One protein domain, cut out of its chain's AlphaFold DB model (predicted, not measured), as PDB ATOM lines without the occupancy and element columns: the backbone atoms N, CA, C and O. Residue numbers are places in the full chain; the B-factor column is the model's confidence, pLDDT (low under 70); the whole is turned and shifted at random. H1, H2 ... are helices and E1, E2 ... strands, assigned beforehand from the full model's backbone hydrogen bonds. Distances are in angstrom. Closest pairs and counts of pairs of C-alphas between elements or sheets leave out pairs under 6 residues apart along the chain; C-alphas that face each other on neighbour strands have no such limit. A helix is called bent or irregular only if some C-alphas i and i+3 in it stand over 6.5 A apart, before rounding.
ATOM      1  N   ALA A  29      29.351  10.633 -21.336       81.06
ATOM      2  CA  ALA A  29      29.860  11.777 -22.090       81.06
ATOM      3  C   ALA A  29      29.692  13.130 -21.364       81.06
ATOM      4  O   ALA A  29      30.569  13.988 -21.457       81.06
ATOM      5  N   PHE A  30      28.593  13.330 -20.629       86.31
ATOM      6  CA  PHE A  30      28.371  14.542 -19.837       86.31
ATOM      7  C   PHE A  30      29.360  14.619 -18.674       86.31
ATOM      8  O   PHE A  30      29.981  15.659 -18.467       86.31
ATOM      9  N   LEU A  31      29.563  13.497 -17.978       87.50
ATOM     10  CA  LEU A  31      30.561  13.380 -16.918       87.50
ATOM     11  C   LEU A  31      31.965  13.711 -17.442       87.50
ATOM     12  O   LEU A  31      32.646  14.554 -16.864       87.50
ATOM     13  N   LEU A  32      32.385  13.101 -18.555       85.69
ATOM     14  CA  LEU A  32      33.698  13.368 -19.153       85.69
ATOM     15  C   LEU A  32      33.885  14.841 -19.523       85.69
ATOM     16  O   LEU A  32      34.943  15.422 -19.271       85.69
ATOM     17  N   ARG A  33      32.846  15.469 -20.084       86.62
ATOM     18  CA  ARG A  33      32.875  16.894 -20.416       86.62
ATOM     19  C   ARG A  33      32.983  17.767 -19.167       86.62
ATOM     20  O   ARG A  33      33.868  18.615 -19.104       86.62
ATOM     21  N   GLY A  34      32.141  17.529 -18.163       90.69
ATOM     22  CA  GLY A  34      32.173  18.272 -16.903       90.69
ATOM     23  C   GLY A  34      33.523  18.151 -16.196       90.69
ATOM     24  O   GLY A  34      34.089  19.149 -15.754       90.69
ATOM     25  N   LEU A  35      34.111  16.953 -16.195       86.38
ATOM     26  CA  LEU A  35      35.467  16.731 -15.695       86.38
ATOM     27  C   LEU A  35      36.497  17.541 -16.457       86.38
ATOM     28  O   LEU A  35      37.351  18.179 -15.848       86.38
ATOM     29  N   ARG A  36      36.431  17.521 -17.788       86.00
ATOM     30  CA  ARG A  36      37.381  18.241 -18.627       86.00
ATOM     31  C   ARG A  36      37.328  19.741 -18.365       86.00
ATOM     32  O   ARG A  36      38.394  20.353 -18.247       86.00
ATOM     33  N   ASP A  37      36.123  20.290 -18.303       90.81
ATOM     34  CA  ASP A  37      35.877  21.728 -18.236       90.81
ATOM     35  C   ASP A  37      36.124  22.274 -16.819       90.81
ATOM     36  O   ASP A  37      36.536  23.420 -16.663       90.81
ATOM     37  N   GLN A  38      35.940  21.444 -15.785       94.38
ATOM     38  CA  GLN A  38      36.060  21.849 -14.378       94.38
ATOM     39  C   GLN A  38      37.308  21.305 -13.668       94.38
ATOM     40  O   GLN A  38      37.481  21.547 -12.474       94.38
ATOM     41  N   TRP A  39      38.209  20.602 -14.365       92.31
ATOM     42  CA  TRP A  39      39.403  20.015 -13.744       92.31
ATOM     43  C   TRP A  39      40.298  21.056 -13.063       92.31
ATOM     44  O   TRP A  39      40.682  20.904 -11.902       92.31
ATOM     45  N   ASP A  40      40.628  22.138 -13.765       92.19
ATOM     46  CA  ASP A  40      41.548  23.160 -13.265       92.19
ATOM     47  C   ASP A  40      41.018  23.871 -12.006       92.19
ATOM     48  O   ASP A  40      41.771  23.948 -11.031       92.19
ATOM     49  N   PRO A  41      39.735  24.274 -11.923       95.25
ATOM     50  CA  PRO A  41      39.171  24.830 -10.694       95.25
ATOM     51  C   PRO A  41      38.739  23.783  -9.649       95.25
ATOM     52  O   PRO A  41      38.281  24.171  -8.572       95.25
ATOM     53  N   ALA A  42      38.842  22.476  -9.925       95.12
ATOM     54  CA  ALA A  42      38.496  21.439  -8.953       95.12
ATOM     55  C   ALA A  42      39.485  21.398  -7.779       95.12
ATOM     56  O   ALA A  42      40.710  21.473  -7.948       95.12
ATOM     57  N   GLU A  43      38.943  21.211  -6.581       95.75
ATOM     58  CA  GLU A  43      39.686  21.225  -5.328       95.75
ATOM     59  C   GLU A  43      39.636  19.875  -4.620       95.75
ATOM     60  O   GLU A  43      38.585  19.242  -4.505       95.75
ATOM     61  N   ILE A  44      40.788  19.470  -4.086       95.38
ATOM     62  CA  ILE A  44      40.919  18.290  -3.233       95.38
ATOM     63  C   ILE A  44      40.472  18.629  -1.811       95.38
ATOM     64  O   ILE A  44      41.003  19.551  -1.179       95.38
ATOM     65  N   ASP A  45      39.593  17.799  -1.261       95.94
ATOM     66  CA  ASP A  45      39.171  17.847   0.128       95.94
ATOM     67  C   ASP A  45      40.186  17.159   1.051       95.94
ATOM     68  O   ASP A  45      40.025  16.030   1.517       95.94
ATOM     69  N   ARG A  46      41.265  17.875   1.355       91.50
ATOM     70  CA  ARG A  46      42.351  17.389   2.230       91.50
ATOM     71  C   ARG A  46      41.905  17.126   3.675       91.50
ATOM     72  O   ARG A  46      42.648  16.522   4.451       91.50
ATOM     73  N   LYS A  47      40.747  17.649   4.093       89.00
ATOM     74  CA  LYS A  47      40.246  17.457   5.461       89.00
ATOM     75  C   LYS A  47      39.573  16.095   5.588       89.00
ATOM     76  O   LYS A  47      39.890  15.381   6.539       89.00
ATOM     77  N   HIS A  48      38.735  15.740   4.614       89.56
ATOM     78  CA  HIS A  48      38.016  14.464   4.575       89.56
ATOM     79  C   HIS A  48      38.813  13.327   3.916       89.56
ATOM     80  O   HIS A  48      38.490  12.160   4.111       89.56
ATOM     81  N   SER A  49      39.891  13.640   3.195       90.31
ATOM     82  CA  SER A  49      40.774  12.639   2.583       90.31
ATOM     83  C   SER A  49      41.892  12.222   3.535       90.31
ATOM     84  O   SER A  49      43.001  12.741   3.467       90.31
ATOM     85  N   GLN A  50      41.614  11.322   4.475       90.69
ATOM     86  CA  GLN A  50      42.670  10.679   5.265       90.69
ATOM     87  C   GLN A  50      42.930   9.284   4.706       90.69
ATOM     88  O   GLN A  50      42.003   8.491   4.566       90.69
ATOM     89  N   SER A  51      44.190   8.997   4.380       88.81
ATOM     90  CA  SER A  51      44.595   7.663   3.935       88.81
ATOM     91  C   SER A  51      44.639   6.736   5.141       88.81
ATOM     92  O   SER A  51      45.248   7.077   6.146       88.81
ATOM     93  N   ILE A  52      44.042   5.556   5.057       90.94
ATOM     94  CA  ILE A  52      44.109   4.570   6.150       90.94
ATOM     95  C   ILE A  52      45.270   3.589   5.905       90.94
ATOM     96  O   ILE A  52      45.804   2.996   6.839       90.94
ATOM     97  N   ALA A  53      45.714   3.467   4.652       91.56
ATOM     98  CA  ALA A  53      46.858   2.659   4.239       91.56
ATOM     99  C   ALA A  53      47.903   3.497   3.488       91.56
ATOM    100  O   ALA A  53      47.595   4.594   3.006       91.56
ATOM    101  N   ASP A  54      49.143   2.993   3.392       89.69
ATOM    102  CA  ASP A  54      50.153   3.598   2.511       89.69
ATOM    103  C   ASP A  54      49.587   3.566   1.081       89.69
ATOM    104  O   ASP A  54      49.137   2.504   0.644       89.69
ATOM    105  N   PRO A  55      49.568   4.692   0.347       87.38
ATOM    106  CA  PRO A  55      49.115   4.710  -1.038       87.38
ATOM    107  C   PRO A  55      49.773   3.656  -1.944       87.38
ATOM    108  O   PRO A  55      49.131   3.233  -2.904       87.38
ATOM    109  N   THR A  56      51.004   3.214  -1.642       85.31
ATOM    110  CA  THR A  56      51.708   2.164  -2.406       85.31
ATOM    111  C   THR A  56      51.279   0.742  -2.040       85.31
ATOM    112  O   THR A  56      51.678  -0.206  -2.709       85.31
ATOM    113  N   ASN A  57      50.499   0.558  -0.970       87.19
ATOM    114  CA  ASN A  57      49.976  -0.749  -0.595       87.19
ATOM    115  C   ASN A  57      48.778  -1.100  -1.488       87.19
ATOM    116  O   ASN A  57      47.639  -0.735  -1.190       87.19
ATOM    117  N   MET A  58      49.044  -1.803  -2.586       83.25
ATOM    118  CA  MET A  58      48.022  -2.196  -3.560       83.25
ATOM    119  C   MET A  58      47.087  -3.301  -3.048       83.25
ATOM    120  O   MET A  58      45.992  -3.448  -3.585       83.25
ATOM    121  N   ASP A  59      47.462  -4.009  -1.976       87.38
ATOM    122  CA  ASP A  59      46.600  -5.000  -1.317       87.38
ATOM    123  C   ASP A  59      45.515  -4.338  -0.451       87.38
ATOM    124  O   ASP A  59      44.522  -4.968  -0.080       87.38
ATOM    125  N   ALA A  60      45.678  -3.052  -0.115       89.81
ATOM    126  CA  ALA A  60      44.662  -2.299   0.604       89.81
ATOM    127  C   ALA A  60      43.488  -1.919  -0.324       89.81
ATOM    128  O   ALA A  60      43.717  -1.480  -1.461       89.81
ATOM    129  N   PRO A  61      42.233  -1.972   0.178       90.75
ATOM    130  CA  PRO A  61      41.065  -1.486  -0.550       90.75
ATOM    131  C   PRO A  61      41.283  -0.083  -1.119       90.75
ATOM    132  O   PRO A  61      41.894   0.774  -0.473       90.75
ATOM    133  N   ALA A  62      40.765   0.166  -2.320       87.62
ATOM    134  CA  ALA A  62      40.878   1.458  -2.994       87.62
ATOM    135  C   ALA A  62      40.386   2.610  -2.102       87.62
ATOM    136  O   ALA A  62      41.038   3.648  -1.985       87.62
ATOM    137  N   GLU A  63      39.292   2.372  -1.378       90.62
ATOM    138  CA  GLU A  63      38.655   3.302  -0.452       90.62
ATOM    139  C   GLU A  63      39.596   3.781   0.658       90.62
ATOM    140  O   GLU A  63      39.470   4.909   1.129       90.62
ATOM    141  N   HIS A  64      40.581   2.965   1.040       92.06
ATOM    142  CA  HIS A  64      41.567   3.312   2.067       92.06
ATOM    143  C   HIS A  64      42.698   4.203   1.540       92.06
ATOM    144  O   HIS A  64      43.536   4.654   2.326       92.06
ATOM    145  N   ARG A  65      42.733   4.437   0.222       90.31
ATOM    146  CA  ARG A  65      43.777   5.176  -0.503       90.31
ATOM    147  C   ARG A  65      43.216   6.366  -1.293       90.31
ATOM    148  O   ARG A  65      43.969   7.044  -1.993       90.31
ATOM    149  N   HIS A  66      41.909   6.624  -1.188       92.50
ATOM    150  CA  HIS A  66      41.223   7.692  -1.910       92.50
ATOM    151  C   HIS A  66      41.657   9.089  -1.489       92.50
ATOM    152  O   HIS A  66      41.992   9.368  -0.335       92.50
ATOM    153  N   VAL A  67      41.531   9.987  -2.457       94.44
ATOM    154  CA  VAL A  67      41.546  11.426  -2.249       94.44
ATOM    155  C   VAL A  67      40.251  12.006  -2.791       94.44
ATOM    156  O   VAL A  67      39.990  11.952  -3.986       94.44
ATOM    157  N   TRP A  68      39.415  12.543  -1.919       95.88
ATOM    158  CA  TRP A  68      38.128  13.126  -2.269       95.88
ATOM    159  C   TRP A  68      38.285  14.529  -2.849       95.88
ATOM    160  O   TRP A  68      39.134  15.313  -2.418       95.88
ATOM    161  N   LEU A  69      37.430  14.865  -3.810       96.69
ATOM    162  CA  LEU A  69      37.166  16.248  -4.185       96.69
ATOM    163  C   LEU A  69      36.198  16.890  -3.185       96.69
ATOM    164  O   LEU A  69      35.410  16.199  -2.538       96.69
ATOM    165  N   THR A  70      36.237  18.219  -3.075       97.25
ATOM    166  CA  THR A  70      35.239  18.952  -2.283       97.25
ATOM    167  C   THR A  70      33.843  18.757  -2.871       97.25
ATOM    168  O   THR A  70      33.700  18.601  -4.086       97.25
ATOM    169  N   VAL A  71      32.804  18.820  -2.028       96.38
ATOM    170  CA  VAL A  71      31.398  18.723  -2.474       96.38
ATOM    171  C   VAL A  71      31.118  19.726  -3.596       96.38
ATOM    172  O   VAL A  71      30.666  19.333  -4.662       96.38
ATOM    173  N   ALA A  72      31.533  20.985  -3.433       96.75
ATOM    174  CA  ALA A  72      31.378  22.016  -4.462       96.75
ATOM    175  C   ALA A  72      32.114  21.699  -5.780       96.75
ATOM    176  O   ALA A  72      31.683  22.104  -6.857       96.75
ATOM    177  N   SER A  73      33.246  20.989  -5.734       96.56
ATOM    178  CA  SER A  73      33.935  20.554  -6.956       96.56
ATOM    179  C   SER A  73      33.208  19.394  -7.625       96.56
ATOM    180  O   SER A  73      33.043  19.419  -8.841       96.56
ATOM    181  N   ALA A  74      32.733  18.420  -6.844       95.81
ATOM    182  CA  ALA A  74      31.913  17.328  -7.354       95.81
ATOM    183  C   ALA A  74      30.631  17.866  -8.011       95.81
ATOM    184  O   ALA A  74      30.359  17.545  -9.159       95.81
ATOM    185  N   GLU A  75      29.904  18.767  -7.352       94.62
ATOM    186  CA  GLU A  75      28.676  19.360  -7.891       94.62
ATOM    187  C   GLU A  75      28.918  20.167  -9.171       94.62
ATOM    188  O   GLU A  75      28.133  20.056 -10.108       94.62
ATOM    189  N   ARG A  76      30.023  20.920  -9.271       94.94
ATOM    190  CA  ARG A  76      30.382  21.640 -10.509       94.94
ATOM    191  C   ARG A  76      30.704  20.703 -11.669       94.94
ATOM    192  O   ARG A  76      30.297  20.967 -12.793       94.94
ATOM    193  N   ILE A  77      31.443  19.628 -11.401       92.94
ATOM    194  CA  ILE A  77      31.800  18.616 -12.404       92.94
ATOM    195  C   ILE A  77      30.549  17.881 -12.892       92.94
ATOM    196  O   ILE A  77      30.398  17.625 -14.083       92.94
ATOM    197  N   ILE A  78      29.675  17.506 -11.960       93.00
ATOM    198  CA  ILE A  78      28.542  16.616 -12.210       93.00
ATOM    199  C   ILE A  78      27.288  17.389 -12.645       93.00
ATOM    200  O   ILE A  78      26.421  16.834 -13.313       93.00
ATOM    201  N   GLY A  79      27.178  18.665 -12.277       92.44
ATOM    202  CA  GLY A  79      26.007  19.506 -12.518       92.44
ATOM    203  C   GLY A  79      24.807  19.185 -11.622       92.44
ATOM    204  O   GLY A  79      23.723  19.713 -11.863       92.44
ATOM    205  N   GLN A  80      24.966  18.312 -10.620       91.06
ATOM    206  CA  GLN A  80      23.894  17.871  -9.722       91.06
ATOM    207  C   GLN A  80      24.404  17.664  -8.283       91.06
ATOM    208  O   GLN A  80      25.541  17.216  -8.102       91.06
ATOM    209  N   PRO A  81      23.573  17.951  -7.260       93.88
ATOM    210  CA  PRO A  81      23.910  17.718  -5.858       93.88
ATOM    211  C   PRO A  81      23.908  16.228  -5.492       93.88
ATOM    212  O   PRO A  81      23.343  15.394  -6.195       93.88
ATOM    213  N   GLY A  82      24.519  15.892  -4.352       92.81
ATOM    214  CA  GLY A  82      24.483  14.535  -3.778       92.81
ATOM    215  C   GLY A  82      25.513  13.551  -4.343       92.81
ATOM    216  O   GLY A  82      25.604  12.411  -3.873       92.81
ATOM    217  N   TYR A  83      26.322  13.987  -5.308       94.50
ATOM    218  CA  TYR A  83      27.430  13.211  -5.851       94.50
ATOM    219  C   TYR A  83      28.734  13.465  -5.097       94.50
ATOM    220  O   TYR A  83      29.004  14.562  -4.610       94.50
ATOM    221  N   GLN A  84      29.578  12.437  -5.039       96.00
ATOM    222  CA  GLN A  84      30.923  12.516  -4.482       96.00
ATOM    223  C   GLN A  84      31.920  11.960  -5.491       96.00
ATOM    224  O   GLN A  84      31.635  10.994  -6.201       96.00
ATOM    225  N   VAL A  85      33.104  12.561  -5.546       95.44
ATOM    226  CA  VAL A  85      34.156  12.165  -6.480       95.44
ATOM    227  C   VAL A  85      35.430  11.881  -5.701       95.44
ATOM    228  O   VAL A  85      35.898  12.730  -4.942       95.44
ATOM    229  N   ALA A  86      35.987  10.691  -5.903       95.31
ATOM    230  CA  ALA A  86      37.266  10.272  -5.350       95.31
ATOM    231  C   ALA A  86      38.288  10.053  -6.465       95.31
ATOM    232  O   ALA A  86      37.965   9.576  -7.551       95.31
ATOM    233  N   LEU A  87      39.537  10.377  -6.165       93.31
ATOM    234  CA  LEU A  87      40.695  10.191  -7.019       93.31
ATOM    235  C   LEU A  87      41.578   9.095  -6.417       93.31
ATOM    236  O   LEU A  87      41.955   9.168  -5.243       93.31
ATOM    237  N   LEU A  88      41.946   8.106  -7.226       90.75
ATOM    238  CA  LEU A  88      43.076   7.220  -6.948       90.75
ATOM    239  C   LEU A  88      44.321   7.785  -7.634       90.75
ATOM    240  O   LEU A  88      44.198   8.360  -8.713       90.75
ATOM    241  N   PRO A  89      45.510   7.712  -7.022       86.38
ATOM    242  CA  PRO A  89      46.706   8.315  -7.598       86.38
ATOM    243  C   PRO A  89      47.045   7.647  -8.930       86.38
ATOM    244  O   PRO A  89      47.038   6.429  -9.018       86.38
ATOM    245  N   ALA A  90      47.358   8.444  -9.950       79.94
ATOM    246  CA  ALA A  90      47.842   7.928 -11.230       79.94
ATOM    247  C   ALA A  90      49.334   7.609 -11.182       79.94
ATOM    248  O   ALA A  90      49.820   6.716 -11.856       79.94
ATOM    249  N   ALA A  91      50.071   8.380 -10.392       77.75
ATOM    250  CA  ALA A  91      51.444   8.080 -10.059       77.75
ATOM    251  C   ALA A  91      51.653   8.400  -8.587       77.75
ATOM    252  O   ALA A  91      51.192   9.430  -8.076       77.75
ATOM    253  N   ILE A  92      52.376   7.520  -7.916       77.69
ATOM    254  CA  ILE A  92      53.003   7.818  -6.641       77.69
ATOM    255  C   ILE A  92      54.461   8.046  -6.992       77.69
ATOM    256  O   ILE A  92      55.022   7.293  -7.778       77.69
ATOM    257  N   ASP A  93      55.042   9.140  -6.515       71.56
ATOM    258  CA  ASP A  93      56.417   9.499  -6.845       71.56
ATOM    259  C   ASP A  93      57.368   8.358  -6.445       71.56
ATOM    260  O   ASP A  93      57.706   8.216  -5.266       71.56
ATOM    261  N   GLU A  94      57.733   7.523  -7.423       53.94
ATOM    262  CA  GLU A  94      58.570   6.330  -7.273       53.94
ATOM    263  C   GLU A  94      60.063   6.633  -7.458       53.94
ATOM    264  O   GLU A  94      60.885   5.901  -6.908       53.94
ATOM    265  N   ASP A  95      60.455   7.806  -7.972       48.34
ATOM    266  CA  ASP A  95      61.869   8.064  -8.291       48.34
ATOM    267  C   ASP A  95      62.469   9.431  -7.928       48.34
ATOM    268  O   ASP A  95      63.643   9.672  -8.206       48.34
ATOM    269  N   SER A  96      61.800  10.303  -7.169       51.50
ATOM    270  CA  SER A  96      62.472  11.491  -6.608       51.50
ATOM    271  C   SER A  96      63.388  11.180  -5.406       51.50
ATOM    272  O   SER A  96      63.246  11.722  -4.310       51.50
ATOM    273  N   ARG A  97      64.364  10.276  -5.582       52.91
ATOM    274  CA  ARG A  97      65.342   9.851  -4.548       52.91
ATOM    275  C   ARG A  97      66.145  11.019  -3.957       52.91
ATOM    276  O   ARG A  97      66.730  10.882  -2.894       52.91
ATOM    277  N   HIS A  98      66.116  12.175  -4.614       58.72
ATOM    278  CA  HIS A  98      66.793  13.398  -4.189       58.72
ATOM    279  C   HIS A  98      65.941  14.333  -3.319       58.72
ATOM    280  O   HIS A  98      66.432  15.380  -2.903       58.72
ATOM    281  N   ARG A  99      64.666  14.016  -3.042       68.38
ATOM    282  CA  ARG A  99      63.852  14.861  -2.158       68.38
ATOM    283  C   ARG A  99      64.095  14.493  -0.692       68.38
ATOM    284  O   ARG A  99      63.903  13.330  -0.329       68.38
ATOM    285  N   PRO A 100      64.434  15.464   0.172       66.25
ATOM    286  CA  PRO A 100      64.580  15.197   1.594       66.25
ATOM    287  C   PRO A 100      63.256  14.689   2.186       66.25
ATOM    288  O   PRO A 100      62.165  15.075   1.749       66.25
ATOM    289  N   PHE A 101      63.366  13.809   3.185       76.12
ATOM    290  CA  PHE A 101      62.249  13.275   3.984       76.12
ATOM    291  C   PHE A 101      61.269  12.369   3.224       76.12
ATOM    292  O   PHE A 101      60.160  12.124   3.697       76.12
ATOM    293  N   ARG A 102      61.645  11.862   2.045       75.56
ATOM    294  CA  ARG A 102      60.762  11.058   1.182       75.56
ATOM    295  C   ARG A 102      60.257   9.764   1.829       75.56
ATOM    296  O   ARG A 102      59.171   9.298   1.514       75.56
ATOM    297  N   ASN A 103      60.993   9.188   2.766       80.31
ATOM    298  CA  ASN A 103      60.527   8.043   3.550       80.31
ATOM    299  C   ASN A 103      59.349   8.383   4.484       80.31
ATOM    300  O   ASN A 103      58.646   7.473   4.913       80.31
ATOM    301  N   LEU A 104      59.105   9.664   4.772       86.88
ATOM    302  CA  LEU A 104      58.091  10.128   5.723       86.88
ATOM    303  C   LEU A 104      56.779  10.568   5.053       86.88
ATOM    304  O   LEU A 104      55.770  10.755   5.738       86.88
ATOM    305  N   TYR A 105      56.757  10.714   3.725       89.75
ATOM    306  CA  TYR A 105      55.543  11.036   2.971       89.75
ATOM    307  C   TYR A 105      55.508  10.367   1.587       89.75
ATOM    308  O   TYR A 105      56.520   9.908   1.067       89.75
ATOM    309  N   ARG A 106      54.333  10.338   0.956       89.25
ATOM    310  CA  ARG A 106      54.154   9.963  -0.456       89.25
ATOM    311  C   ARG A 106      53.555  11.126  -1.215       89.25
ATOM    312  O   ARG A 106      52.491  11.609  -0.841       89.25
ATOM    313  N   LEU A 107      54.232  11.583  -2.265       89.81
ATOM    314  CA  LEU A 107      53.657  12.549  -3.195       89.81
ATOM    315  C   LEU A 107      52.820  11.787  -4.224       89.81
ATOM    316  O   LEU A 107      53.336  10.953  -4.961       89.81
ATOM    317  N   GLN A 108      51.531  12.082  -4.249       89.19
ATOM    318  CA  GLN A 108      50.551  11.532  -5.169       89.19
ATOM    319  C   GLN A 108      50.253  12.554  -6.261       89.19
ATOM    320  O   GLN A 108      50.041  13.741  -5.987       89.19
ATOM    321  N   VAL A 109      50.230  12.065  -7.495       88.00
ATOM    322  CA  VAL A 109      49.884  12.828  -8.688       88.00
ATOM    323  C   VAL A 109      48.559  12.295  -9.214       88.00
ATOM    324  O   VAL A 109      48.440  11.112  -9.533       88.00
ATOM    325  N   PHE A 110      47.570  13.177  -9.320       88.44
ATOM    326  CA  PHE A 110      46.277  12.876  -9.920       88.44
ATOM    327  C   PHE A 110      46.173  13.578 -11.260       88.44
ATOM    328  O   PHE A 110      46.502  14.761 -11.396       88.44
ATOM    329  N   ARG A 111      45.727  12.818 -12.249       85.31
ATOM    330  CA  ARG A 111      45.701  13.231 -13.644       85.31
ATOM    331  C   ARG A 111      44.330  13.718 -14.026       85.31
ATOM    332  O   ARG A 111      43.329  13.301 -13.451       85.31
ATOM    333  N   LYS A 112      44.301  14.530 -15.074       85.12
ATOM    334  CA  LYS A 112      43.059  14.789 -15.783       85.12
ATOM    335  C   LYS A 112      42.499  13.455 -16.333       85.12
ATOM    336  O   LYS A 112      43.269  12.700 -16.935       85.12
ATOM    337  N   PRO A 113      41.215  13.128 -16.096       77.94
ATOM    338  CA  PRO A 113      40.579  11.913 -16.622       77.94
ATOM    339  C   PRO A 113      40.516  11.861 -18.156       77.94
ATOM    340  O   PRO A 113      40.541  12.917 -18.793       77.94
ATOM    341  N   ALA A 114      40.454  10.643 -18.722       71.81
ATOM    342  CA  ALA A 114      40.406  10.367 -20.168       71.81
ATOM    343  C   ALA A 114      39.310  11.174 -20.887       71.81
ATOM    344  O   ALA A 114      38.233  11.378 -20.323       71.81
ATOM    345  N   MET A 115      39.567  11.636 -22.121       67.69
ATOM    346  CA  MET A 115      38.540  12.341 -22.907       67.69
ATOM    347  C   MET A 115      37.633  11.379 -23.671       67.69
ATOM    348  O   MET A 115      36.470  11.706 -23.910       67.69
ATOM    349  N   ASP A 116      38.151  10.206 -24.031       68.69
ATOM    350  CA  ASP A 116      37.411   9.133 -24.688       68.69
ATOM    351  C   ASP A 116      37.476   7.865 -23.815       68.69
ATOM    352  O   ASP A 116      38.559   7.511 -23.346       68.69
ATOM    353  N   PRO A 117      36.365   7.133 -23.601       64.44
ATOM    354  CA  PRO A 117      36.390   5.822 -22.936       64.44
ATOM    355  C   PRO A 117      37.368   4.805 -23.555       64.44
ATOM    356  O   PRO A 117      37.724   3.823 -22.906       64.44
ATOM    357  N   ARG A 118      37.766   5.000 -24.817       66.69
ATOM    358  CA  ARG A 118      38.705   4.148 -25.558       66.69
ATOM    359  C   ARG A 118      40.168   4.534 -25.341       66.69
ATOM    360  O   ARG A 118      41.046   3.740 -25.671       66.69
ATOM    361  N   GLU A 119      40.443   5.715 -24.789       63.28
ATOM    362  CA  GLU A 119      41.789   6.119 -24.386       63.28
ATOM    363  C   GLU A 119      42.154   5.396 -23.086       63.28
ATOM    364  O   GLU A 119      41.805   5.827 -21.988       63.28
ATOM    365  N   GLN A 120      42.849   4.265 -23.202       56.47
ATOM    366  CA  GLN A 120      43.409   3.571 -22.045       56.47
ATOM    367  C   GLN A 120      44.841   4.023 -21.797       56.47
ATOM    368  O   GLN A 120      45.624   4.208 -22.730       56.47
ATOM    369  N   ALA A 121      45.195   4.173 -20.525       55.50
ATOM    370  CA  ALA A 121      46.576   4.349 -20.136       55.50
ATOM    371  C   ALA A 121      47.389   3.116 -20.553       55.50
ATOM    372  O   ALA A 121      47.141   2.021 -20.060       55.50
ATOM    373  N   THR A 122      48.350   3.287 -21.459       51.97
ATOM    374  CA  THR A 122      49.186   2.186 -21.968       51.97
ATOM    375  C   THR A 122      50.098   1.587 -20.900       51.97
ATOM    376  O   THR A 122      50.485   0.432 -21.026       51.97
ATOM    377  N   ASP A 123      50.389   2.350 -19.839       54.03
ATOM    378  CA  ASP A 123      51.432   2.022 -18.859       54.03
ATOM    379  C   ASP A 123      51.000   2.196 -17.391       54.03
ATOM    380  O   ASP A 123      51.818   2.018 -16.490       54.03
ATOM    381  N   PHE A 124      49.739   2.561 -17.117       56.72
ATOM    382  CA  PHE A 124      49.257   2.749 -15.742       56.72
ATOM    383  C   PHE A 124      48.306   1.630 -15.331       56.72
ATOM    384  O   PHE A 124      47.432   1.229 -16.097       56.72
ATOM    385  N   ASP A 125      48.480   1.152 -14.097       56.25
ATOM    386  CA  ASP A 125      47.630   0.138 -13.481       56.25
ATOM    387  C   ASP A 125      46.150   0.541 -13.609       56.25
ATOM    388  O   ASP A 125      45.779   1.684 -13.324       56.25
ATOM    389  N   ILE A 126      45.299  -0.413 -13.994       57.72
ATOM    390  CA  ILE A 126      43.833  -0.311 -14.044       57.72
ATOM    391  C   ILE A 126      43.217   0.213 -12.735       57.72
ATOM    392  O   ILE A 126      42.074   0.668 -12.715       57.72
ATOM    393  N   GLN A 127      43.969   0.168 -11.633       66.44
ATOM    394  CA  GLN A 127      43.588   0.737 -10.344       66.44
ATOM    395  C   GLN A 127      43.658   2.277 -10.292       66.44
ATOM    396  O   GLN A 127      43.065   2.888  -9.403       66.44
ATOM    397  N   CYS A 128      44.330   2.931 -11.241       79.00
ATOM    398  CA  CYS A 128      44.447   4.385 -11.321       79.00
ATOM    399  C   CYS A 128      43.229   4.990 -12.027       79.00
ATOM    400  O   CYS A 128      43.139   5.008 -13.255       79.00
ATOM    401  N   CYS A 129      42.282   5.518 -11.259       86.06
ATOM    402  CA  CYS A 129      41.060   6.075 -11.820       86.06
ATOM    403  C   CYS A 129      40.446   7.155 -10.934       86.06
ATOM    404  O   CYS A 129      40.812   7.354  -9.772       86.06
ATOM    405  N   MET A 130      39.458   7.832 -11.497       90.88
ATOM    406  CA  MET A 130      38.483   8.586 -10.741       90.88
ATOM    407  C   MET A 130      37.240   7.723 -10.506       90.88
ATOM    408  O   MET A 130      36.768   7.029 -11.405       90.88
ATOM    409  N   ARG A 131      36.679   7.790  -9.302       92.94
ATOM    410  CA  ARG A 131      35.475   7.062  -8.893       92.94
ATOM    411  C   ARG A 131      34.382   8.055  -8.524       92.94
ATOM    412  O   ARG A 131      34.633   9.007  -7.786       92.94
ATOM    413  N   VAL A 132      33.177   7.827  -9.031       93.25
ATOM    414  CA  VAL A 132      32.001   8.667  -8.778       93.25
ATOM    415  C   VAL A 132      31.002   7.881  -7.948       93.25
ATOM    416  O   VAL A 132      30.655   6.748  -8.287       93.25
ATOM    417  N   TYR A 133      30.528   8.505  -6.879       94.50
ATOM    418  CA  TYR A 133      29.575   7.943  -5.939       94.50
ATOM    419  C   TYR A 133      28.301   8.786  -5.894       94.50
ATOM    420  O   TYR A 133      28.358  10.007  -6.033       94.50
ATOM    421  N   HIS A 134      27.167   8.140  -5.639       93.94
ATOM    422  CA  HIS A 134      25.889   8.790  -5.348       93.94
ATOM    423  C   HIS A 134      25.205   8.057  -4.189       93.94
ATOM    424  O   HIS A 134      25.100   6.829  -4.203       93.94
ATOM    425  N   GLY A 135      24.812   8.788  -3.140       92.69
ATOM    426  CA  GLY A 135      24.266   8.174  -1.920       92.69
ATOM    427  C   GLY A 135      25.206   7.136  -1.282       92.69
ATOM    428  O   GLY A 135      24.749   6.111  -0.782       92.69
ATOM    429  N   GLY A 136      26.525   7.351  -1.378       92.19
ATOM    430  CA  GLY A 136      27.556   6.431  -0.878       92.19
ATOM    431  C   GLY A 136      27.798   5.178  -1.732       92.19
ATOM    432  O   GLY A 136      28.667   4.376  -1.394       92.19
ATOM    433  N   ARG A 137      27.077   4.991  -2.845       93.62
ATOM    434  CA  ARG A 137      27.261   3.854  -3.761       93.62
ATOM    435  C   ARG A 137      28.115   4.253  -4.954       93.62
ATOM    436  O   ARG A 137      27.895   5.320  -5.520       93.62
ATOM    437  N   LEU A 138      29.066   3.402  -5.340       92.69
ATOM    438  CA  LEU A 138      29.870   3.600  -6.548       92.69
ATOM    439  C   LEU A 138      28.970   3.459  -7.780       92.69
ATOM    440  O   LEU A 138      28.352   2.414  -7.965       92.69
ATOM    441  N   VAL A 139      28.908   4.502  -8.607       92.00
ATOM    442  CA  VAL A 139      28.071   4.534  -9.819       92.00
ATOM    443  C   VAL A 139      28.887   4.592 -11.104       92.00
ATOM    444  O   VAL A 139      28.410   4.159 -12.147       92.00
ATOM    445  N   CYS A 140      30.119   5.108 -11.059       89.81
ATOM    446  CA  CYS A 140      30.963   5.210 -12.247       89.81
ATOM    447  C   CYS A 140      32.455   5.164 -11.898       89.81
ATOM    448  O   CYS A 140      32.879   5.660 -10.852       89.81
ATOM    449  N   VAL A 141      33.249   4.599 -12.806       89.44
ATOM    450  CA  VAL A 141      34.714   4.609 -12.774       89.44
ATOM    451  C   VAL A 141      35.209   5.208 -14.086       89.44
ATOM    452  O   VAL A 141      34.812   4.768 -15.165       89.44
ATOM    453  N   VAL A 142      36.066   6.222 -13.994       87.25
ATOM    454  CA  VAL A 142      36.631   6.935 -15.142       87.25
ATOM    455  C   VAL A 142      38.153   6.774 -15.126       87.25
ATOM    456  O   VAL A 142      38.793   7.247 -14.182       87.25
ATOM    457  N   PRO A 143      38.755   6.112 -16.127       82.69
ATOM    458  CA  PRO A 143      40.206   5.975 -16.206       82.69
ATOM    459  C   PRO A 143      40.885   7.323 -16.501       82.69
ATOM    460  O   PRO A 143      40.267   8.265 -17.007       82.69
ATOM    461  N   TYR A 144      42.174   7.434 -16.180       79.06
ATOM    462  CA  TYR A 144      42.979   8.602 -16.551       79.06
ATOM    463  C   TYR A 144      43.452   8.554 -18.010       79.06
ATOM    464  O   TYR A 144      43.623   7.471 -18.564       79.06
ATOM    465  N   VAL A 145      43.707   9.725 -18.616       66.56
ATOM    466  CA  VAL A 145      44.303   9.809 -19.965       66.56
ATOM    467  C   VAL A 145      45.751   9.279 -19.924       66.56
ATOM    468  O   VAL A 145      46.493   9.644 -19.002       66.56
ATOM    469  N   PRO A 146      46.225   8.540 -20.945       57.16
ATOM    470  CA  PRO A 146      47.655   8.408 -21.229       57.16
ATOM    471  C   PRO A 146      48.259   9.764 -21.631       57.16
ATOM    472  O   PRO A 146      48.256  10.151 -22.796       57.16
ATOM    473  N   VAL A 147      48.805  10.507 -20.668       57.75
ATOM    474  CA  VAL A 147      49.624  11.698 -20.938       57.75
ATOM    475  C   VAL A 147      50.800  11.791 -19.976       57.75
ATOM    476  O   VAL A 147      50.734  11.383 -18.813       57.75
ATOM    477  N   LYS A 148      51.897  12.373 -20.468       63.12
ATOM    478  CA  LYS A 148      53.059  12.739 -19.651       63.12
ATOM    479  C   LYS A 148      52.667  13.755 -18.568       63.12
ATOM    480  O   LYS A 148      51.662  14.450 -18.693       63.12
ATOM    481  N   LYS A 149      53.509  13.864 -17.528       71.56
ATOM    482  CA  LYS A 149      53.413  14.901 -16.480       71.56
ATOM    483  C   LYS A 149      53.098  16.282 -17.044       71.56
ATOM    484  O   LYS A 149      53.820  16.748 -17.918       71.56
ATOM    485  N   GLY A 150      52.039  16.908 -16.529       75.88
ATOM    486  CA  GLY A 150      51.518  18.180 -17.010       75.88
ATOM    487  C   GLY A 150      51.288  19.168 -15.863       75.88
ATOM    488  O   GLY A 150      51.115  18.765 -14.714       75.88
ATOM    489  N   PRO A 151      51.284  20.479 -16.145       82.88
ATOM    490  CA  PRO A 151      51.100  21.512 -15.122       82.88
ATOM    491  C   PRO A 151      49.696  21.515 -14.491       82.88
ATOM    492  O   PRO A 151      49.526  22.052 -13.402       82.88
ATOM    493  N   SER A 152      48.703  20.901 -15.140       84.38
ATOM    494  CA  SER A 152      47.330  20.764 -14.635       84.38
ATOM    495  C   SER A 152      47.128  19.562 -13.704       84.38
ATOM    496  O   SER A 152      46.019  19.339 -13.211       84.38
ATOM    497  N   ASP A 153      48.173  18.772 -13.440       87.38
ATOM    498  CA  ASP A 153      48.086  17.653 -12.506       87.38
ATOM    499  C   ASP A 153      47.806  18.151 -11.085       87.38
ATOM    500  O   ASP A 153      48.435  19.088 -10.582       87.38
ATOM    501  N   LYS A 154      46.897  17.473 -10.387       90.06
ATOM    502  CA  LYS A 154      46.633  17.772  -8.980       90.06
ATOM    503  C   LYS A 154      47.632  17.008  -8.121       90.06
ATOM    504  O   LYS A 154      47.904  15.833  -8.356       90.06
ATOM    505  N   LEU A 155      48.171  17.678  -7.106       90.69
ATOM    506  CA  LEU A 155      49.183  17.116  -6.216       90.69
ATOM    507  C   LEU A 155      48.681  17.052  -4.775       90.69
ATOM    508  O   LEU A 155      48.101  18.009  -4.246       90.69
ATOM    509  N   CYS A 156      48.986  15.937  -4.121       92.00
ATOM    510  CA  CYS A 156      48.771  15.743  -2.694       92.00
ATOM    511  C   CYS A 156      49.964  15.013  -2.080       92.00
ATOM    512  O   CYS A 156      50.576  14.176  -2.730       92.00
ATOM    513  N   ALA A 157      50.305  15.322  -0.836       92.25
ATOM    514  CA  ALA A 157      51.261  14.562  -0.051       92.25
ATOM    515  C   ALA A 157      50.530  13.845   1.086       92.25
ATOM    516  O   ALA A 157      49.792  14.484   1.836       92.25
ATOM    517  N   THR A 158      50.777  12.546   1.230       93.38
ATOM    518  CA  THR A 158      50.266  11.714   2.325       93.38
ATOM    519  C   THR A 158      51.378  11.449   3.330       93.38
ATOM    520  O   THR A 158      52.435  10.951   2.954       93.38
ATOM    521  N   CYS A 159      51.158  11.776   4.602       93.69
ATOM    522  CA  CYS A 159      52.066  11.427   5.692       93.69
ATOM    523  C   CYS A 159      52.024   9.914   5.954       93.69
ATOM    524  O   CYS A 159      50.955   9.367   6.223       93.69
ATOM    525  N   VAL A 160      53.182   9.248   5.920       92.50
ATOM    526  CA  VAL A 160      53.301   7.798   6.187       92.50
ATOM    527  C   VAL A 160      54.083   7.492   7.466       92.50
ATOM    528  O   VAL A 160      54.442   6.348   7.730       92.50
ATOM    529  N   VAL A 161      54.341   8.511   8.289       91.56
ATOM    530  CA  VAL A 161      54.963   8.331   9.605       91.56
ATOM    531  C   VAL A 161      54.040   7.496  10.493       91.56
ATOM    532  O   VAL A 161      52.833   7.739  10.540       91.56
ATOM    533  N   GLN A 162      54.600   6.525  11.214       90.62
ATOM    534  CA  GLN A 162      53.853   5.767  12.217       90.62
ATOM    535  C   GLN A 162      53.489   6.671  13.401       90.62
ATOM    536  O   GLN A 162      54.330   7.401  13.932       90.62
ATOM    537  N   CYS A 163      52.226   6.642  13.816       88.44
ATOM    538  CA  CYS A 163      51.780   7.396  14.984       88.44
ATOM    539  C   CYS A 163      52.343   6.781  16.278       88.44
ATOM    540  O   CYS A 163      52.451   5.562  16.397       88.44
ATOM    541  N   ALA A 164      52.642   7.617  17.278       80.81
ATOM    542  CA  ALA A 164      53.284   7.205  18.535       80.81
ATOM    543  C   ALA A 164      52.504   6.147  19.351       80.81
ATOM    544  O   ALA A 164      53.072   5.525  20.239       80.81
ATOM    545  N   GLY A 165      51.220   5.928  19.048       77.75
ATOM    546  CA  GLY A 165      50.388   4.894  19.672       77.75
ATOM    547  C   GLY A 165      50.399   3.535  18.964       77.75
ATOM    548  O   GLY A 165      49.602   2.678  19.325       77.75
ATOM    549  N   GLY A 166      51.214   3.342  17.918       76.06
ATOM    550  CA  GLY A 166      51.252   2.090  17.147       76.06
ATOM    551  C   GLY A 166      49.988   1.807  16.324       76.06
ATOM    552  O   GLY A 166      49.869   0.744  15.727       76.06
ATOM    553  N   SER A 167      49.054   2.758  16.243       74.88
ATOM    554  CA  SER A 167      47.736   2.617  15.605       74.88
ATOM    555  C   SER A 167      47.767   2.631  14.067       74.88
ATOM    556  O   SER A 167      46.751   2.911  13.439       74.88
ATOM    557  N   GLY A 168      48.929   2.388  13.458       86.81
ATOM    558  CA  GLY A 168      49.147   2.465  12.015       86.81
ATOM    559  C   GLY A 168      49.833   3.753  11.548       86.81
ATOM    560  O   GLY A 168      50.440   4.499  12.327       86.81
ATOM    561  N   ILE A 169      49.783   3.977  10.234       92.62
ATOM    562  CA  ILE A 169      50.341   5.178   9.607       92.62
ATOM    563  C   ILE A 169      49.475   6.404   9.913       92.62
ATOM    564  O   ILE A 169      48.279   6.289  10.168       92.62
ATOM    565  N   CYS A 170      50.065   7.595   9.853       94.25
ATOM    566  CA  CYS A 170      49.326   8.834  10.068       94.25
ATOM    567  C   CYS A 170      48.237   9.075   9.024       94.25
ATOM    568  O   CYS A 170      47.146   9.531   9.360       94.25
ATOM    569  N   GLY A 171      48.553   8.857   7.746       92.38
ATOM    570  CA  GLY A 171      47.579   8.989   6.673       92.38
ATOM    571  C   GLY A 171      47.160  10.417   6.335       92.38
ATOM    572  O   GLY A 171      46.382  10.626   5.403       92.38
ATOM    573  N   LYS A 172      47.654  11.421   7.073       93.94
ATOM    574  CA  LYS A 172      47.246  12.812   6.879       93.94
ATOM    575  C   LYS A 172      47.655  13.296   5.497       93.94
ATOM    576  O   LYS A 172      48.838  13.313   5.160       93.94
ATOM    577  N   GLN A 173      46.676  13.772   4.740       93.06
ATOM    578  CA  GLN A 173      46.895  14.309   3.409       93.06
ATOM    579  C   GLN A 173      46.895  15.839   3.422       93.06
ATOM    580  O   GLN A 173      46.039  16.475   4.049       93.06
ATOM    581  N   ASN A 174      47.877  16.458   2.768       93.75
ATOM    582  CA  ASN A 174      47.935  17.910   2.592       93.75
ATOM    583  C   ASN A 174      48.824  18.300   1.396       93.75
ATOM    584  O   ASN A 174      49.278  17.454   0.634       93.75
ATOM    585  N   THR A 175      49.099  19.590   1.204       91.31
ATOM    586  CA  THR A 175      50.188  20.023   0.320       91.31
ATOM    587  C   THR A 175      51.529  19.534   0.869       91.31
ATOM    588  O   THR A 175      51.726  19.481   2.084       91.31
ATOM    589  N   PHE A 176      52.476  19.227  -0.020       88.44
ATOM    590  CA  PHE A 176      53.834  18.815   0.355       88.44
ATOM    591  C   PHE A 176      54.463  19.754   1.396       88.44
ATOM    592  O   PHE A 176      54.907  19.302   2.451       88.44
ATOM    593  N   ARG A 177      54.408  21.071   1.144       89.06
ATOM    594  CA  ARG A 177      54.933  22.095   2.058       89.06
ATOM    595  C   ARG A 177      54.301  21.997   3.447       89.06
ATOM    596  O   ARG A 177      55.015  22.081   4.437       89.06
ATOM    597  N   ASN A 178      52.987  21.788   3.537       92.31
ATOM    598  CA  ASN A 178      52.291  21.702   4.823       92.31
ATOM    599  C   ASN A 178      52.588  20.397   5.563       92.31
ATOM    600  O   ASN A 178      52.730  20.417   6.789       92.31
ATOM    601  N   VAL A 179      52.684  19.278   4.836       91.12
ATOM    602  CA  VAL A 179      53.036  17.986   5.433       91.12
ATOM    603  C   VAL A 179      54.428  18.074   6.061       91.12
ATOM    604  O   VAL A 179      54.575  17.818   7.255       91.12
ATOM    605  N   VAL A 180      55.423  18.511   5.286       85.94
ATOM    606  CA  VAL A 180      56.821  18.554   5.729       85.94
ATOM    607  C   VAL A 180      57.060  19.643   6.774       85.94
ATOM    608  O   VAL A 180      57.611  19.365   7.835       85.94
ATOM    609  N   ASN A 181      56.618  20.876   6.515       87.31
ATOM    610  CA  ASN A 181      57.020  22.010   7.349       87.31
ATOM    611  C   ASN A 181      56.176  22.167   8.613       87.31
ATOM    612  O   ASN A 181      56.601  22.850   9.535       87.31
ATOM    613  N   SER A 182      54.960  21.615   8.653       91.75
ATOM    614  CA  SER A 182      54.047  21.854   9.776       91.75
ATOM    615  C   SER A 182      53.568  20.572  10.427       91.75
ATOM    616  O   SER A 182      53.673  20.424  11.641       91.75
ATOM    617  N   HIS A 183      53.041  19.641   9.641       93.75
ATOM    618  CA  HIS A 183      52.396  18.461  10.197       93.75
ATOM    619  C   HIS A 183      53.395  17.505  10.858       93.75
ATOM    620  O   HIS A 183      53.179  17.119  12.005       93.75
ATOM    621  N   MET A 184      54.511  17.182  10.196       91.56
ATOM    622  CA  MET A 184      55.535  16.301  10.776       91.56
ATOM    623  C   MET A 184      56.072  16.839  12.108       91.56
ATOM    624  O   MET A 184      56.169  16.102  13.086       91.56
ATOM    625  N   GLN A 185      56.333  18.142  12.179       90.31
ATOM    626  CA  GLN A 185      56.843  18.774  13.395       90.31
ATOM    627  C   GLN A 185      55.785  18.828  14.502       90.31
ATOM    628  O   GLN A 185      56.056  18.456  15.638       90.31
ATOM    629  N   LYS A 186      54.557  19.258  14.191       92.44
ATOM    630  CA  LYS A 186      53.513  19.462  15.210       92.44
ATOM    631  C   LYS A 186      52.886  18.160  15.692       92.44
ATOM    632  O   LYS A 186      52.620  18.011  16.879       92.44
ATOM    633  N   THR A 187      52.616  17.237  14.774       92.38
ATOM    634  CA  THR A 187      51.885  16.002  15.076       92.38
ATOM    635  C   THR A 187      52.828  14.880  15.490       92.38
ATOM    636  O   THR A 187      52.537  14.175  16.452       92.38
ATOM    637  N   HIS A 188      53.972  14.738  14.814       91.38
ATOM    638  CA  HIS A 188      54.932  13.666  15.098       91.38
ATOM    639  C   HIS A 188      56.115  14.111  15.961       91.38
ATOM    640  O   HIS A 188      56.951  13.277  16.292       91.38
ATOM    641  N   LYS A 189      56.182  15.395  16.349       91.75
ATOM    642  CA  LYS A 189      57.267  15.973  17.163       91.75
ATOM    643  C   LYS A 189      58.661  15.752  16.565       91.75
ATOM    644  O   LYS A 189      59.644  15.752  17.295       91.75
ATOM    645  N   LEU A 190      58.742  15.582  15.243       88.56
ATOM    646  CA  LEU A 190      60.015  15.436  14.547       88.56
ATOM    647  C   LEU A 190      60.699  16.799  14.481       88.56
ATOM    648  O   LEU A 190      60.153  17.754  13.923       88.56
ATOM    649  N   THR A 191      61.890  16.892  15.053       87.62
ATOM    650  CA  THR A 191      62.732  18.081  14.960       87.62
ATOM    651  C   THR A 191      63.323  18.208  13.556       87.62
ATOM    652  O   THR A 191      63.340  17.263  12.766       87.62
ATOM    653  N   LYS A 192      63.852  19.390  13.221       82.88
ATOM    654  CA  LYS A 192      64.594  19.576  11.963       82.88
ATOM    655  C   LYS A 192      65.806  18.635  11.882       82.88
ATOM    656  O   LYS A 192      66.129  18.191  10.788       82.88
ATOM    657  N   ALA A 193      66.427  18.314  13.022       84.25
ATOM    658  CA  ALA A 193      67.521  17.352  13.106       84.25
ATOM    659  C   ALA A 193      67.040  15.925  12.806       84.25
ATOM    660  O   ALA A 193      67.625  15.289  11.941       84.25
ATOM    661  N   ASP A 194      65.925  15.474  13.400       84.44
ATOM    662  CA  ASP A 194      65.354  14.142  13.119       84.44
ATOM    663  C   ASP A 194      64.977  13.988  11.645       84.44
ATOM    664  O   ASP A 194      65.180  12.943  11.026       84.44
ATOM    665  N   LEU A 195      64.398  15.048  11.072       80.56
ATOM    666  CA  LEU A 195      64.096  15.103   9.653       80.56
ATOM    667  C   LEU A 195      65.398  14.974   8.849       80.56
ATOM    668  O   LEU A 195      65.486  14.106   7.982       80.56
ATOM    669  N   GLN A 196      66.410  15.797   9.145       79.00
ATOM    670  CA  GLN A 196      67.685  15.807   8.426       79.00
ATOM    671  C   GLN A 196      68.406  14.461   8.514       79.00
ATOM    672  O   GLN A 196      68.791  13.930   7.478       79.00
ATOM    673  N   GLU A 197      68.506  13.881   9.709       79.56
ATOM    674  CA  GLU A 197      69.098  12.565   9.951       79.56
ATOM    675  C   GLU A 197      68.405  11.494   9.103       79.56
ATOM    676  O   GLU A 197      69.062  10.728   8.401       79.56
ATOM    677  N   ARG A 198      67.067  11.500   9.072       75.50
ATOM    678  CA  ARG A 198      66.268  10.567   8.263       75.50
ATOM    679  C   ARG A 198      66.362  10.812   6.760       75.50
ATOM    680  O   ARG A 198      66.107   9.884   6.000       75.50
ATOM    681  N   ALA A 199      66.689  12.029   6.328       70.12
ATOM    682  CA  ALA A 199      66.982  12.327   4.927       70.12
ATOM    683  C   ALA A 199      68.396  11.887   4.528       70.12
ATOM    684  O   ALA A 199      68.595  11.468   3.392       70.12
ATOM    685  N   THR A 200      69.363  11.974   5.446       68.56
ATOM    686  CA  THR A 200      70.765  11.579   5.226       68.56
ATOM    687  C   THR A 200      71.039  10.110   5.501       68.56
ATOM    688  O   THR A 200      72.084   9.613   5.081       68.56
ATOM    689  N   ALA A 201      70.114   9.416   6.171       63.62
ATOM    690  CA  ALA A 201      70.076   7.967   6.296       63.62
ATOM    691  C   ALA A 201      69.867   7.356   4.904       63.62
ATOM    692  O   ALA A 201      68.791   6.889   4.533       63.62
TER     693      ALA A 201
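This is residues 29 to 201 of the 329 residues of an uncharacterized protein of Vitrella brassicaformis (strain CCMP3155) (UniProt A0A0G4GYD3). The model is an elongated body of two parts set end to end: at one end a three-stranded sheet, E1, E3 and E4, with helix H3 at its E1 edge and H1 beside H3, and next to it a ribbon of two strands, E2 and E5, with H4 packed on E5. H5 makes the far end beyond H4, the short H2 lies near E1, and four long stretches with no named element join the parts. The printed part has 173 residues, with five named helices and five named strands in the order H1 H2 H3 E1 E2 E3 E4 E5 H4 H5; both sheets, E1 - E3 - E4 and E2 - E5, are antiparallel. The class is mixed, helices and strands, with under half of the residues, 74, in named elements. The whole is compact by its radius of gyration of the C-alphas, 16.7 A, yet elongated in outline, with spans of 52 by 32 by 30 A.

In the larger sheet the inner strand E3, residues 129 to 134, has the edge strands E1, residues 83 to 87, and E4, residues 137 to 143, as neighbours. E1 and E3 are antiparallel at 161 degrees, with N 84 and O 133 within hydrogen-bond range at 2.9 A. E3 and E4 are a hairpin at 155 degrees, with N 132 and O 140 at 2.8 A. Residues 67 to 68 pair antiparallel with residues 86 to 87 of E1. H3, residues 71 to 78, is on this sheet at a height of 5.4 A, only just over E1, with 3 of its C-alphas falling on that strand, and stands up from the sheet at 48 degrees; the closest C-alphas of H3 and E1, those of Ala 74 and Gln 84, are 5.7 A apart. H1, residues 29 to 38, touches H3 at a steep tilt of 50 degrees, opposite ways, with the C-alphas of Gly 34 and Ile 77 closest at 4.5 A. H1 only grazes the sheet with residues 31 to 35, as does H2, residues 62 to 65, with its four residues. E2, residues 105 to 110, and E5, residues 154 to 159, are antiparallel at 158 degrees, with N 106 and O 158 at 2.8 A and N 156 and O 108 at 3.1 A. The closest C-alphas of E1 and E2, those of Leu 87 and Phe 110, are 6.8 A apart; E1 and E5 are apart. Residues 91 to 92 pair antiparallel with 108 to 109 of E2, and 173 to 174 with 157 to 158 of E5. H4, residues 176 to 188, comes closest to E5 at the C-alphas of Ala 157 and Phe 176, 5.0 A apart. H5, residues 192 to 200, is close to H4 but not clearly touching, with the C-alphas of Gln 185 and Lys 192 closest at 7.9 A, at a steep tilt of 63 degrees, opposite ways. Every O i to N i+4 pair is within hydrogen-bond range in H1, H3 and H5, and 7 of 9 are in H4; H2 is too short for such a pair.

E1 is 13.7 A from first to last C-alpha, E3 16.7 A, E4 18.1 A, E2 16.0 A and E5 16.9 A. H1 is 14.1 A long, from C-alpha 29 at (29.860, 11.777, -22.090); H2 is 5.3 A and H3 10.4 A. H4 is 15.7 A and irregular, but only just: C-alphas 181 and 184 are 6.8 A apart. H5 is 12.1 A and ends at C-alpha 200 at (70.765, 11.579, 5.226).

The two C-alphas farthest apart, those of Ala 29 and Ala 193, are 51.8 A apart. The printed part has no cut. The links H1 to H2, E1 to E2, E2 to E3 and E5 to H4 are long. The mean pLDDT of the printed part is 84.4; residues 94 to 100, 115 to 127, 145 to 148 and 200 to 201 are under 70.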